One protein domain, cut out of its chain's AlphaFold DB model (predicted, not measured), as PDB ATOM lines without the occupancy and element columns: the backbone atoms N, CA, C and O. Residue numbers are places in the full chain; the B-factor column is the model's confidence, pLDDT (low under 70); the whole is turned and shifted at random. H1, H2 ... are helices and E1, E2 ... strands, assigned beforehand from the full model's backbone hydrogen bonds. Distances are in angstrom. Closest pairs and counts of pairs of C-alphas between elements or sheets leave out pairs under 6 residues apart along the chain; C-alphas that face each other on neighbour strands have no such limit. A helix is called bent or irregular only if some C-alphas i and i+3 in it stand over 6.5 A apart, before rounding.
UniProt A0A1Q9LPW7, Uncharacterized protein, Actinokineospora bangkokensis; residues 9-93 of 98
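Overview. This is residues 9 to 93 of the 98 residues of an uncharacterized protein of Actinokineospora bangkokensis (UniProt A0A1Q9LPW7). A small three-stranded sheet forms a wall with one face bare; H3 and H4 lie side by side over its other face, and H1 crosses H3 on the side away from the sheet, with the short H2 packed on H1. The printed part has 85 residues, with four named helices and three named strands in the order H1 H2 H3 E1 H4 E2 E3. The sheet's order is E1 E2 E3, mixed, E1 and E2 being parallel and E2 and E3 antiparallel. The class is mixed, helices and strands; the whole is compact, with a radius of gyration of the C-alphas of 11.8 A and spans of 34 by 25 by 20 A.

Arrangement. Begin at H1, residues 9 to 19, which touches H2, residues 29 to 32; their closest C-alphas, of Ser 10 and Ile 31, are 5.1 A apart. H1 also touches H3, residues 34 to 45, which meets it with residues 36 to 40 alone; the closest C-alphas, of Val 13 and Lys 40, are 6.0 A apart, and the steep tilt of 69 degrees is only just short of about perpendicular. Go on to E1, residues 49 to 53, then H4, residues 65 to 72, E2, residues 78 to 83, and E3, residues 86 to 91. H3 and H4 touch at a shallow tilt of 11 degrees, the same way, closest at the C-alphas of Met 36 and Leu 69, 6.6 A apart. They lie on the same face of the sheet, as two layers, helices over one face: H3 is over E1 and E2 at a height over the sheet of 9.9 A, and H4 is over E3. E1, H4 and E2 make a strand-helix-strand unit, two parallel neighbour strands with a helix between, and its crossover is right-handed. Look for N 52 and O 80 at 2.8 A between E1 and E2, and for N 81 and O 88 at 2.8 A in the hairpin E2 and E3. H1 and H3 have every O i to N i+4 pair within hydrogen-bond range, H4 has 2 of 4, and H2 is too short for such a pair.

Along the chain. Find C-alpha 9 at (209.420, 201.389, 203.078); from there H1 runs 15.4 A to C-alpha 19. H2, four residues, spans 6.0 A, and H3 runs 16.2 A from C-alpha 34 at (216.188, 200.162, 196.117). E1 is 13.5 A long. H4, 9.9 A long, is only just irregular: C-alphas 67 and 70 are 6.53 A apart. E2 spans 16.6 A, and E3 runs 16.8 A to C-alpha 91 at (222.338, 185.055, 199.078).

Size, cuts and confidence. The two C-alphas farthest apart, of Arg 25 and Gly 85, are 33.9 A apart. The printed part has no cut, and the link from E1 to H4, 11 residues, is long. No printed residue of the model is under 70 in pLDDT.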
ATOM      1  N   GLU A   9     208.690 202.657 203.145       94.19
ATOM      2  CA  GLU A   9     209.420 201.389 203.078       94.19
ATOM      3  C   GLU A   9     210.781 201.460 203.786       94.19
ATOM      4  O   GLU A   9     211.294 200.428 204.219       94.19
ATOM      5  N   SER A  10     211.355 202.658 203.945       94.38
ATOM      6  CA  SER A  10     212.633 202.883 204.639       94.38
ATOM      7  C   SER A  10     212.547 202.527 206.132       94.38
ATOM      8  O   SER A  10     213.484 201.958 206.702       94.38
ATOM      9  N   ALA A  11     211.395 202.789 206.757       93.56
ATOM     10  CA  ALA A  11     211.120 202.389 208.137       93.56
ATOM     11  C   ALA A  11     211.042 200.857 208.278       93.56
ATOM     12  O   ALA A  11     211.696 200.292 209.151       93.56
ATOM     13  N   GLU A  12     210.354 200.169 207.357       94.75
ATOM     14  CA  GLU A  12     210.285 198.696 207.348       94.75
ATOM     15  C   GLU A  12     211.676 198.054 207.168       94.75
ATOM     16  O   GLU A  12     211.975 197.019 207.762       94.75
ATOM     17  N   VAL A  13     212.560 198.662 206.362       95.81
ATOM     18  CA  VAL A  13     213.953 198.196 206.236       95.81
ATOM     19  C   VAL A  13     214.706 198.354 207.561       95.81
ATOM     20  O   VAL A  13     215.476 197.468 207.935       95.81
ATOM     21  N   THR A  14     214.484 199.458 208.278       94.50
ATOM     22  CA  THR A  14     215.103 199.699 209.591       94.50
ATOM     23  C   THR A  14     214.670 198.635 210.596       94.50
ATOM     24  O   THR A  14     215.519 198.044 211.261       94.50
ATOM     25  N   GLU A  15     213.376 198.319 210.646       93.56
ATOM     26  CA  GLU A  15     212.837 197.261 211.508       93.56
ATOM     27  C   GLU A  15     213.472 195.897 211.213       93.56
ATOM     28  O   GLU A  15     213.874 195.197 212.142       93.56
ATOM     29  N   LEU A  16     213.634 195.534 209.935       94.00
ATOM     30  CA  LEU A  16     214.300 194.285 209.554       94.00
ATOM     31  C   LEU A  16     215.769 194.244 209.977       94.00
ATOM     32  O   LEU A  16     216.246 193.209 210.440       94.00
ATOM     33  N   LEU A  17     216.496 195.353 209.837       94.00
ATOM     34  CA  LEU A  17     217.889 195.437 210.280       94.00
ATOM     35  C   LEU A  17     217.997 195.283 211.803       94.00
ATOM     36  O   LEU A  17     218.831 194.513 212.279       94.00
ATOM     37  N   THR A  18     217.109 195.935 212.556       93.38
ATOM     38  CA  THR A  18     217.016 195.788 214.014       93.38
ATOM     39  C   THR A  18     216.694 194.350 214.420       93.38
ATOM     40  O   THR A  18     217.361 193.800 215.296       93.38
ATOM     41  N   GLN A  19     215.739 193.697 213.750       92.44
ATOM     42  CA  GLN A  19     215.410 192.284 213.983       92.44
ATOM     43  C   GLN A  19     216.585 191.348 213.662       92.44
ATOM     44  O   GLN A  19     216.762 190.329 214.327       92.44
ATOM     45  N   ALA A  20     217.419 191.710 212.684       91.38
ATOM     46  CA  ALA A  20     218.646 190.991 212.351       91.38
ATOM     47  C   ALA A  20     219.818 191.271 213.318       91.38
ATOM     48  O   ALA A  20     220.907 190.725 213.131       91.38
ATOM     49  N   GLY A  21     219.610 192.095 214.352       91.88
ATOM     50  CA  GLY A  21     220.594 192.406 215.391       91.88
ATOM     51  C   GLY A  21     221.446 193.648 215.122       91.88
ATOM     52  O   GLY A  21     222.350 193.942 215.904       91.88
ATOM     53  N   LEU A  22     221.176 194.396 214.049       91.00
ATOM     54  CA  LEU A  22     221.866 195.651 213.760       91.00
ATOM     55  C   LEU A  22     221.139 196.829 214.427       91.00
ATOM     56  O   LEU A  22     220.065 197.233 213.996       91.00
ATOM     57  N   ASN A  23     221.774 197.428 215.438       85.44
ATOM     58  CA  ASN A  23     221.288 198.629 216.128       85.44
ATOM     59  C   ASN A  23     222.253 199.808 215.901       85.44
ATOM     60  O   ASN A  23     223.144 200.044 216.723       85.44
ATOM     61  N   PRO A  24     222.144 200.528 214.770       77.62
ATOM     62  CA  PRO A  24     223.068 201.604 214.445       77.62
ATOM     63  C   PRO A  24     222.822 202.826 215.344       77.62
ATOM     64  O   PRO A  24     221.686 203.182 215.653       77.62
ATOM     65  N   ARG A  25     223.900 203.518 215.741       77.25
ATOM     66  CA  ARG A  25     223.822 204.825 216.417       77.25
ATOM     67  C   ARG A  25     223.544 205.924 215.380       77.25
ATOM     68  O   ARG A  25     224.427 206.718 215.077       77.25
ATOM     69  N   GLY A  26     222.352 205.914 214.785       82.25
ATOM     70  CA  GLY A  26     221.909 206.885 213.775       82.25
ATOM     71  C   GLY A  26     221.259 206.245 212.546       82.25
ATOM     72  O   GLY A  26     221.227 205.022 212.408       82.25
ATOM     73  N   THR A  27     220.741 207.084 211.646       81.31
ATOM     74  CA  THR A  27     220.073 206.630 210.418       81.31
ATOM     75  C   THR A  27     221.090 206.143 209.392       81.31
ATOM     76  O   THR A  27     222.022 206.860 209.024       81.31
ATOM     77  N   LEU A  28     220.899 204.923 208.898       90.81
ATOM     78  CA  LEU A  28     221.693 204.381 207.801       90.81
ATOM     79  C   LEU A  28     221.115 204.857 206.472       90.81
ATOM     80  O   LEU A  28     219.991 204.510 206.141       90.81
ATOM     81  N   VAL A  29     221.898 205.574 205.664       93.06
ATOM     82  CA  VAL A  29     221.458 206.042 204.331       93.06
ATOM     83  C   VAL A  29     221.009 204.880 203.432       93.06
ATOM     84  O   VAL A  29     220.123 205.035 202.593       93.06
ATOM     85  N   THR A  30     221.568 203.686 203.642       95.44
ATOM     86  CA  THR A  30     221.249 202.490 202.858       95.44
ATOM     87  C   THR A  30     219.801 202.031 202.985       95.44
ATOM     88  O   THR A  30     219.319 201.376 202.065       95.44
ATOM     89  N   ILE A  31     219.061 202.413 204.034       95.56
ATOM     90  CA  ILE A  31     217.633 202.056 204.156       95.56
ATOM     91  C   ILE A  31     216.782 202.638 203.018       95.56
ATOM     92  O   ILE A  31     215.747 202.080 202.663       95.56
ATOM     93  N   HIS A  32     217.253 203.726 202.409       96.31
ATOM     94  CA  HIS A  32     216.596 204.407 201.299       96.31
ATOM     95  C   HIS A  32     216.896 203.764 199.940       96.31
ATOM     96  O   HIS A  32     216.337 204.175 198.922       96.31
ATOM     97  N   HIS A  33     217.811 202.796 199.882       97.25
ATOM     98  CA  HIS A  33     218.261 202.203 198.630       97.25
ATOM     99  C   HIS A  33     217.261 201.159 198.112       97.25
ATOM    100  O   HIS A  33     216.634 200.420 198.877       97.25
ATOM    101  N   VAL A  34     217.132 201.073 196.787       97.50
ATOM    102  CA  VAL A  34     216.188 200.162 196.117       97.50
ATOM    103  C   VAL A  34     216.464 198.700 196.445       97.50
ATOM    104  O   VAL A  34     215.525 197.939 196.665       97.50
ATOM    105  N   GLU A  35     217.731 198.309 196.539       97.94
ATOM    106  CA  GLU A  35     218.147 196.941 196.834       97.94
ATOM    107  C   GLU A  35     217.636 196.494 198.207       97.94
ATOM    108  O   GLU A  35     217.122 195.384 198.354       97.94
ATOM    109  N   MET A  36     217.708 197.386 199.200       97.75
ATOM    110  CA  MET A  36     217.260 197.100 200.563       97.75
ATOM    111  C   MET A  36     215.739 196.963 200.636       97.75
ATOM    112  O   MET A  36     215.226 196.029 201.255       97.75
ATOM    113  N   LYS A  37     215.003 197.837 199.942       98.00
ATOM    114  CA  LYS A  37     213.537 197.763 199.859       98.00
ATOM    115  C   LYS A  37     213.063 196.516 199.110       98.00
ATOM    116  O   LYS A  37     212.094 195.877 199.528       98.00
ATOM    117  N   VAL A  38     213.770 196.109 198.051       98.12
ATOM    118  CA  VAL A  38     213.506 194.843 197.349       98.12
ATOM    119  C   VAL A  38     213.728 193.652 198.277       98.12
ATOM    120  O   VAL A  38     212.838 192.811 198.384       98.12
ATOM    121  N   ALA A  39     214.848 193.599 199.002       97.88
ATOM    122  CA  ALA A  39     215.106 192.531 199.965       97.88
ATOM    123  C   ALA A  39     214.045 192.485 201.083       97.88
ATOM    124  O   ALA A  39     213.533 191.410 201.397       97.88
ATOM    125  N   LYS A  40     213.615 193.645 201.601       97.38
ATOM    126  CA  LYS A  40     212.475 193.742 202.531       97.38
ATOM    127  C   LYS A  40     211.205 193.145 201.935       97.38
ATOM    128  O   LYS A  40     210.498 192.379 202.588       97.38
ATOM    129  N   ARG A  41     210.903 193.461 200.676       97.12
ATOM    130  CA  ARG A  41     209.727 192.916 199.991       97.12
ATOM    131  C   ARG A  41     209.836 191.408 199.766       97.12
ATOM    132  O   ARG A  41     208.829 190.718 199.917       97.12
ATOM    133  N   MET A  42     211.023 190.887 199.454       97.62
ATOM    134  CA  MET A  42     211.272 189.443 199.377       97.62
ATOM    135  C   MET A  42     210.980 188.769 200.720       97.62
ATOM    136  O   MET A  42     210.201 187.820 200.753       97.62
ATOM    137  N   ALA A  43     211.495 189.322 201.823       96.19
ATOM    138  CA  ALA A  43     211.231 188.822 203.173       96.19
ATOM    139  C   ALA A  43     209.732 188.818 203.517       96.19
ATOM    140  O   ALA A  43     209.214 187.821 204.012       96.19
ATOM    141  N   LYS A  44     209.015 189.895 203.180       95.94
ATOM    142  CA  LYS A  44     207.572 190.038 203.443       95.94
ATOM    143  C   LYS A  44     206.694 189.101 202.612       95.94
ATOM    144  O   LYS A  44     205.638 188.682 203.070       95.94
ATOM    145  N   THR A  45     207.088 188.818 201.373       96.31
ATOM    146  CA  THR A  45     206.268 188.050 200.416       96.31
ATOM    147  C   THR A  45     206.657 186.579 200.312       96.31
ATOM    148  O   THR A  45     205.935 185.808 199.687       96.31
ATOM    149  N   GLY A  46     207.799 186.182 200.879       95.38
ATOM    150  CA  GLY A  46     208.362 184.843 200.699       95.38
ATOM    151  C   GLY A  46     208.939 184.594 199.300       95.38
ATOM    152  O   GLY A  46     209.195 183.444 198.942       95.38
ATOM    153  N   THR A  47     209.147 185.647 198.498       97.75
ATOM    154  CA  THR A  47     209.754 185.525 197.164       97.75
ATOM    155  C   THR A  47     211.216 185.116 197.304       97.75
ATOM    156  O   THR A  47     212.015 185.855 197.877       97.75
ATOM    157  N   ARG A  48     211.568 183.944 196.765       98.06
ATOM    158  CA  ARG A  48     212.904 183.355 196.934       98.06
ATOM    159  C   ARG A  48     213.941 183.896 195.966       98.06
ATOM    160  O   ARG A  48     215.086 184.052 196.358       98.06
ATOM    161  N   GLU A  49     213.565 184.196 194.731       98.50
ATOM    162  CA  GLU A  49     214.505 184.626 193.696       98.50
ATOM    163  C   GLU A  49     214.006 185.904 193.035       98.50
ATOM    164  O   GLU A  49     212.866 185.972 192.573       98.50
ATOM    165  N   VAL A  50     214.852 186.932 193.006       98.50
ATOM    166  CA  VAL A  50     214.559 188.200 192.333       98.50
ATOM    167  C   VAL A  50     215.765 188.632 191.513       98.50
ATOM    168  O   VAL A  50     216.898 188.603 191.989       98.50
ATOM    169  N   THR A  51     215.499 189.084 190.289       98.25
ATOM    170  CA  THR A  51     216.457 189.848 189.487       98.25
ATOM    171  C   THR A  51     216.063 191.320 189.518       98.25
ATOM    172  O   THR A  51     214.942 191.675 189.157       98.25
ATOM    173  N   LEU A  52     216.983 192.170 189.962       97.81
ATOM    174  CA  LEU A  52     216.831 193.614 190.067       97.81
ATOM    175  C   LEU A  52     217.766 194.295 189.066       97.81
ATOM    176  O   LEU A  52     218.974 194.087 189.104       97.81
ATOM    177  N   VAL A  53     217.212 195.133 188.192       97.12
ATOM    178  CA  VAL A  53     217.984 195.954 187.249       97.12
ATOM    179  C   VAL A  53     217.902 197.410 187.693       97.12
ATOM    180  O   VAL A  53     216.807 197.960 187.802       97.12
ATOM    181  N   ILE A  54     219.050 198.027 187.967       95.62
ATOM    182  CA  ILE A  54     219.170 199.403 188.469       95.62
ATOM    183  C   ILE A  54     220.268 200.157 187.715       95.62
ATOM    184  O   ILE A  54     221.135 199.564 187.080       95.62
ATOM    185  N   ASN A  55     220.250 201.487 187.766       94.25
ATOM    186  CA  ASN A  55     221.255 202.331 187.110       94.25
ATOM    187  C   ASN A  55     222.491 202.611 187.984       94.25
ATOM    188  O   ASN A  55     223.383 203.340 187.555       94.25
ATOM    189  N   ASN A  56     222.547 202.051 189.195       90.50
ATOM    190  CA  ASN A  56     223.623 202.263 190.160       90.50
ATOM    191  C   ASN A  56     224.191 200.923 190.662       90.50
ATOM    192  O   ASN A  56     223.651 199.860 190.365       90.50
ATOM    193  N   ARG A  57     225.308 200.960 191.391       93.25
ATOM    194  CA  ARG A  57     225.930 199.785 192.013       93.25
ATOM    195  C   ARG A  57     225.532 199.700 193.480       93.25
ATOM    196  O   ARG A  57     225.422 200.734 194.140       93.25
ATOM    197  N   ALA A  58     225.407 198.479 194.004       93.00
ATOM    198  CA  ALA A  58     225.207 198.295 195.435       93.00
ATOM    199  C   ALA A  58     226.394 198.904 196.189       93.00
ATOM    200  O   ALA A  58     227.553 198.588 195.907       93.00
ATOM    201  N   CYS A  59     226.108 199.801 197.131       93.19
ATOM    202  CA  CYS A  59     227.162 200.547 197.808       93.19
ATOM    203  C   CYS A  59     228.073 199.634 198.646       93.19
ATOM    204  O   CYS A  59     227.646 198.629 199.234       93.19
ATOM    205  N   GLU A  60     229.350 200.010 198.686       92.25
ATOM    206  CA  GLU A  60     230.395 199.320 199.438       92.25
ATOM    207  C   GLU A  60     230.452 199.781 200.906       92.25
ATOM    208  O   GLU A  60     229.671 200.618 201.358       92.25
ATOM    209  N   GLY A  61     231.399 199.227 201.667       90.56
ATOM    210  CA  GLY A  61     231.625 199.571 203.071       90.56
ATOM    211  C   GLY A  61     230.891 198.668 204.065       90.56
ATOM    212  O   GLY A  61     230.102 197.798 203.699       90.56
ATOM    213  N   PHE A  62     231.191 198.854 205.353       89.38
ATOM    214  CA  PHE A  62     230.713 197.982 206.435       89.38
ATOM    215  C   PHE A  62     229.189 198.034 206.632       89.38
ATOM    216  O   PHE A  62     228.571 197.001 206.860       89.38
ATOM    217  N   MET A  63     228.590 199.217 206.461       92.38
ATOM    218  CA  MET A  63     227.134 199.437 206.492       92.38
ATOM    219  C   MET A  63     226.522 199.555 205.085       92.38
ATOM    220  O   MET A  63     225.401 200.038 204.926       92.38
ATOM    221  N   GLY A  64     227.274 199.158 204.053       94.62
ATOM    222  CA  GLY A  64     226.835 199.201 202.662       94.62
ATOM    223  C   GLY A  64     225.868 198.068 202.318       94.62
ATOM    224  O   GLY A  64     225.890 197.000 202.939       94.62
ATOM    225  N   CYS A  65     225.058 198.259 201.273       96.69
ATOM    226  CA  CYS A  65     224.118 197.257 200.761       96.69
ATOM    227  C   CYS A  65     224.806 195.910 200.519       96.69
ATOM    228  O   CYS A  65     224.265 194.870 200.878       96.69
ATOM    229  N   ARG A  66     226.047 195.915 200.017       95.62
ATOM    230  CA  ARG A  66     226.806 194.686 199.757       95.62
ATOM    231  C   ARG A  66     226.998 193.804 201.001       95.62
ATOM    232  O   ARG A  66     227.065 192.579 200.896       95.62
ATOM    233  N   LYS A  67     227.106 194.419 202.183       95.62
ATOM    234  CA  LYS A  67     227.251 193.722 203.471       95.62
ATOM    235  C   LYS A  67     225.910 193.431 204.130       95.62
ATOM    236  O   LYS A  67     225.767 192.369 204.730       95.62
ATOM    237  N   LEU A  68     224.946 194.339 203.995       96.56
ATOM    238  CA  LEU A  68     223.646 194.228 204.652       96.56
ATOM    239  C   LEU A  68     222.672 193.292 203.924       96.56
ATOM    240  O   LEU A  68     221.920 192.584 204.586       96.56
ATOM    241  N   LEU A  69     222.705 193.218 202.589       97.56
ATOM    242  CA  LEU A  69     221.769 192.395 201.809       97.56
ATOM    243  C   LEU A  69     221.791 190.908 202.205       97.56
ATOM    244  O   LEU A  69     220.719 190.374 202.483       97.56
ATOM    245  N   PRO A  70     222.952 190.231 202.329       97.31
ATOM    246  CA  PRO A  70     222.982 188.836 202.778       97.31
ATOM    247  C   PRO A  70     222.426 188.602 204.191       97.31
ATOM    248  O   PRO A  70     222.133 187.461 204.542       97.31
ATOM    249  N   VAL A  71     222.349 189.656 205.009       96.12
ATOM    250  CA  VAL A  71     221.876 189.603 206.398       96.12
ATOM    251  C   VAL A  71     220.364 189.783 206.471       96.12
ATOM    252  O   VAL A  71     219.701 189.053 207.200       96.12
ATOM    253  N   ILE A  72     219.805 190.716 205.694       95.31
ATOM    254  CA  ILE A  72     218.354 190.962 205.685       95.31
ATOM    255  C   ILE A  72     217.576 190.009 204.776       95.31
ATOM    256  O   ILE A  72     216.378 189.813 204.971       95.31
ATOM    257  N   LEU A  73     218.228 189.422 203.768       97.50
ATOM    258  CA  LEU A  73     217.600 188.405 202.935       97.50
ATOM    259  C   LEU A  73     217.366 187.133 203.770       97.50
ATOM    260  O   LEU A  73     218.310 186.643 204.402       97.50
ATOM    261  N   PRO A  74     216.155 186.546 203.737       95.75
ATOM    262  CA  PRO A  74     215.902 185.276 204.406       95.75
ATOM    263  C   PRO A  74     216.798 184.159 203.861       95.75
ATOM    264  O   PRO A  74     217.183 184.159 202.689       95.75
ATOM    265  N   ALA A  75     217.097 183.167 204.700       96.94
ATOM    266  CA  ALA A  75     217.865 181.997 204.284       96.94
ATOM    267  C   ALA A  75     217.209 181.296 203.078       96.94
ATOM    268  O   ALA A  75     215.994 181.098 203.042       96.94
ATOM    269  N   GLY A  76     218.023 180.931 202.085       97.19
ATOM    270  CA  GLY A  76     217.554 180.306 200.843       97.19
ATOM    271  C   GLY A  76     216.974 181.277 199.806       97.19
ATOM    272  O   GLY A  76     216.509 180.819 198.767       97.19
ATOM    273  N   CYS A  77     217.002 182.591 200.060       98.25
ATOM    274  CA  CYS A  77     216.648 183.603 199.067       98.25
ATOM    275  C   CYS A  77     217.886 184.140 198.333       98.25
ATOM    276  O   CYS A  77     218.959 184.282 198.928       98.25
ATOM    277  N   THR A  78     217.704 184.509 197.068       98.62
ATOM    278  CA  THR A  78     218.729 185.063 196.183       98.62
ATOM    279  C   THR A  78     218.223 186.336 195.510       98.62
ATOM    280  O   THR A  78     217.183 186.337 194.849       98.62
ATOM    281  N   LEU A  79     218.979 187.422 195.650       98.62
ATOM    282  CA  LEU A  79     218.784 188.669 194.917       98.62
ATOM    283  C   LEU A  79     219.954 188.862 193.954       98.62
ATOM    284  O   LEU A  79     221.092 189.038 194.384       98.62
ATOM    285  N   THR A  80     219.666 188.867 192.660       98.50
ATOM    286  CA  THR A  80     220.645 189.183 191.617       98.50
ATOM    287  C   THR A  80     220.467 190.633 191.196       98.50
ATOM    288  O   THR A  80     219.371 191.021 190.800       98.50
ATOM    289  N   VAL A  81     221.522 191.439 191.277       98.12
ATOM    290  CA  VAL A  81     221.498 192.861 190.921       98.12
ATOM    291  C   VAL A  81     222.329 193.086 189.665       98.12
ATOM    292  O   VAL A  81     223.506 192.739 189.632       98.12
ATOM    293  N   TYR A  82     221.725 193.710 188.657       97.69
ATOM    294  CA  TYR A  82     222.389 194.176 187.445       97.69
ATOM    295  C   TYR A  82     222.370 195.701 187.378       97.69
ATOM    296  O   TYR A  82     221.353 196.336 187.656       97.69
ATOM    297  N   GLY A  83     223.478 196.277 186.927       94.31
ATOM    298  CA  GLY A  83     223.580 197.677 186.536       94.31
ATOM    299  C   GLY A  83     224.642 197.885 185.455       94.31
ATOM    300  O   GLY A  83     225.231 196.916 184.970       94.31
ATOM    301  N   PRO A  84     224.921 199.133 185.044       93.81
ATOM    302  CA  PRO A  84     225.885 199.417 183.982       93.81
ATOM    303  C   PRO A  84     227.293 198.874 184.298       93.81
ATOM    304  O   PRO A  84     228.009 199.384 185.168       93.81
ATOM    305  N   GLY A  85     227.687 197.795 183.609       92.25
ATOM    306  CA  GLY A  85     228.955 197.086 183.837       92.25
ATOM    307  C   GLY A  85     229.079 196.450 185.231       92.25
ATOM    308  O   GLY A  85     230.194 196.288 185.734       92.25
ATOM    309  N   TYR A  86     227.956 196.180 185.897       92.44
ATOM    310  CA  TYR A  86     227.889 195.653 187.258       92.44
ATOM    311  C   TYR A  86     226.911 194.487 187.320       92.44
ATOM    312  O   TYR A  86     225.786 194.584 186.836       92.44
ATOM    313  N   HIS A  87     227.342 193.403 187.950       95.19
ATOM    314  CA  HIS A  87     226.486 192.285 188.296       95.19
ATOM    315  C   HIS A  87     226.968 191.687 189.611       95.19
ATOM    316  O   HIS A  87     228.164 191.424 189.769       95.19
ATOM    317  N   GLU A  88     226.044 191.454 190.535       97.69
ATOM    318  CA  GLU A  88     226.340 190.784 191.792       97.69
ATOM    319  C   GLU A  88     225.148 189.966 192.285       97.69
ATOM    320  O   GLU A  88     223.992 190.347 192.107       97.69
ATOM    321  N   VAL A  89     225.448 188.836 192.924       98.25
ATOM    322  CA  VAL A  89     224.457 187.918 193.486       98.25
ATOM    323  C   VAL A  89     224.574 187.936 195.005       98.25
ATOM    324  O   VAL A  89     225.646 187.689 195.561       98.25
ATOM    325  N   PHE A  90     223.456 188.194 195.679       98.31
ATOM    326  CA  PHE A  90     223.341 188.202 197.131       98.31
ATOM    327  C   PHE A  90     222.484 187.031 197.597       98.31
ATOM    328  O   PHE A  90     221.319 186.922 197.223       98.31
ATOM    329  N   THR A  91     223.046 186.180 198.452       98.38
ATOM    330  CA  THR A  91     222.338 185.055 199.078       98.38
ATOM    331  C   THR A  91     222.037 185.362 200.539       98.38
ATOM    332  O   THR A  91     222.933 185.797 201.271       98.38
ATOM    333  N   GLY A  92     220.803 185.113 200.967       97.62
ATOM    334  CA  GLY A  92     220.342 185.384 202.325       97.62
ATOM    335  C   GLY A  92     220.744 184.352 203.374       97.62
ATOM    336  O   GLY A  92     221.196 183.248 203.062       97.62
ATOM    337  N   GLY A  93     220.531 184.715 204.639       95.38
ATOM    338  CA  GLY A  93     220.781 183.865 205.805       95.38
ATOM    339  C   GLY A  93     222.113 184.105 206.519       95.38
ATOM    340  O   GLY A  93     222.451 183.343 207.428       95.38
TER     341      GLY A  93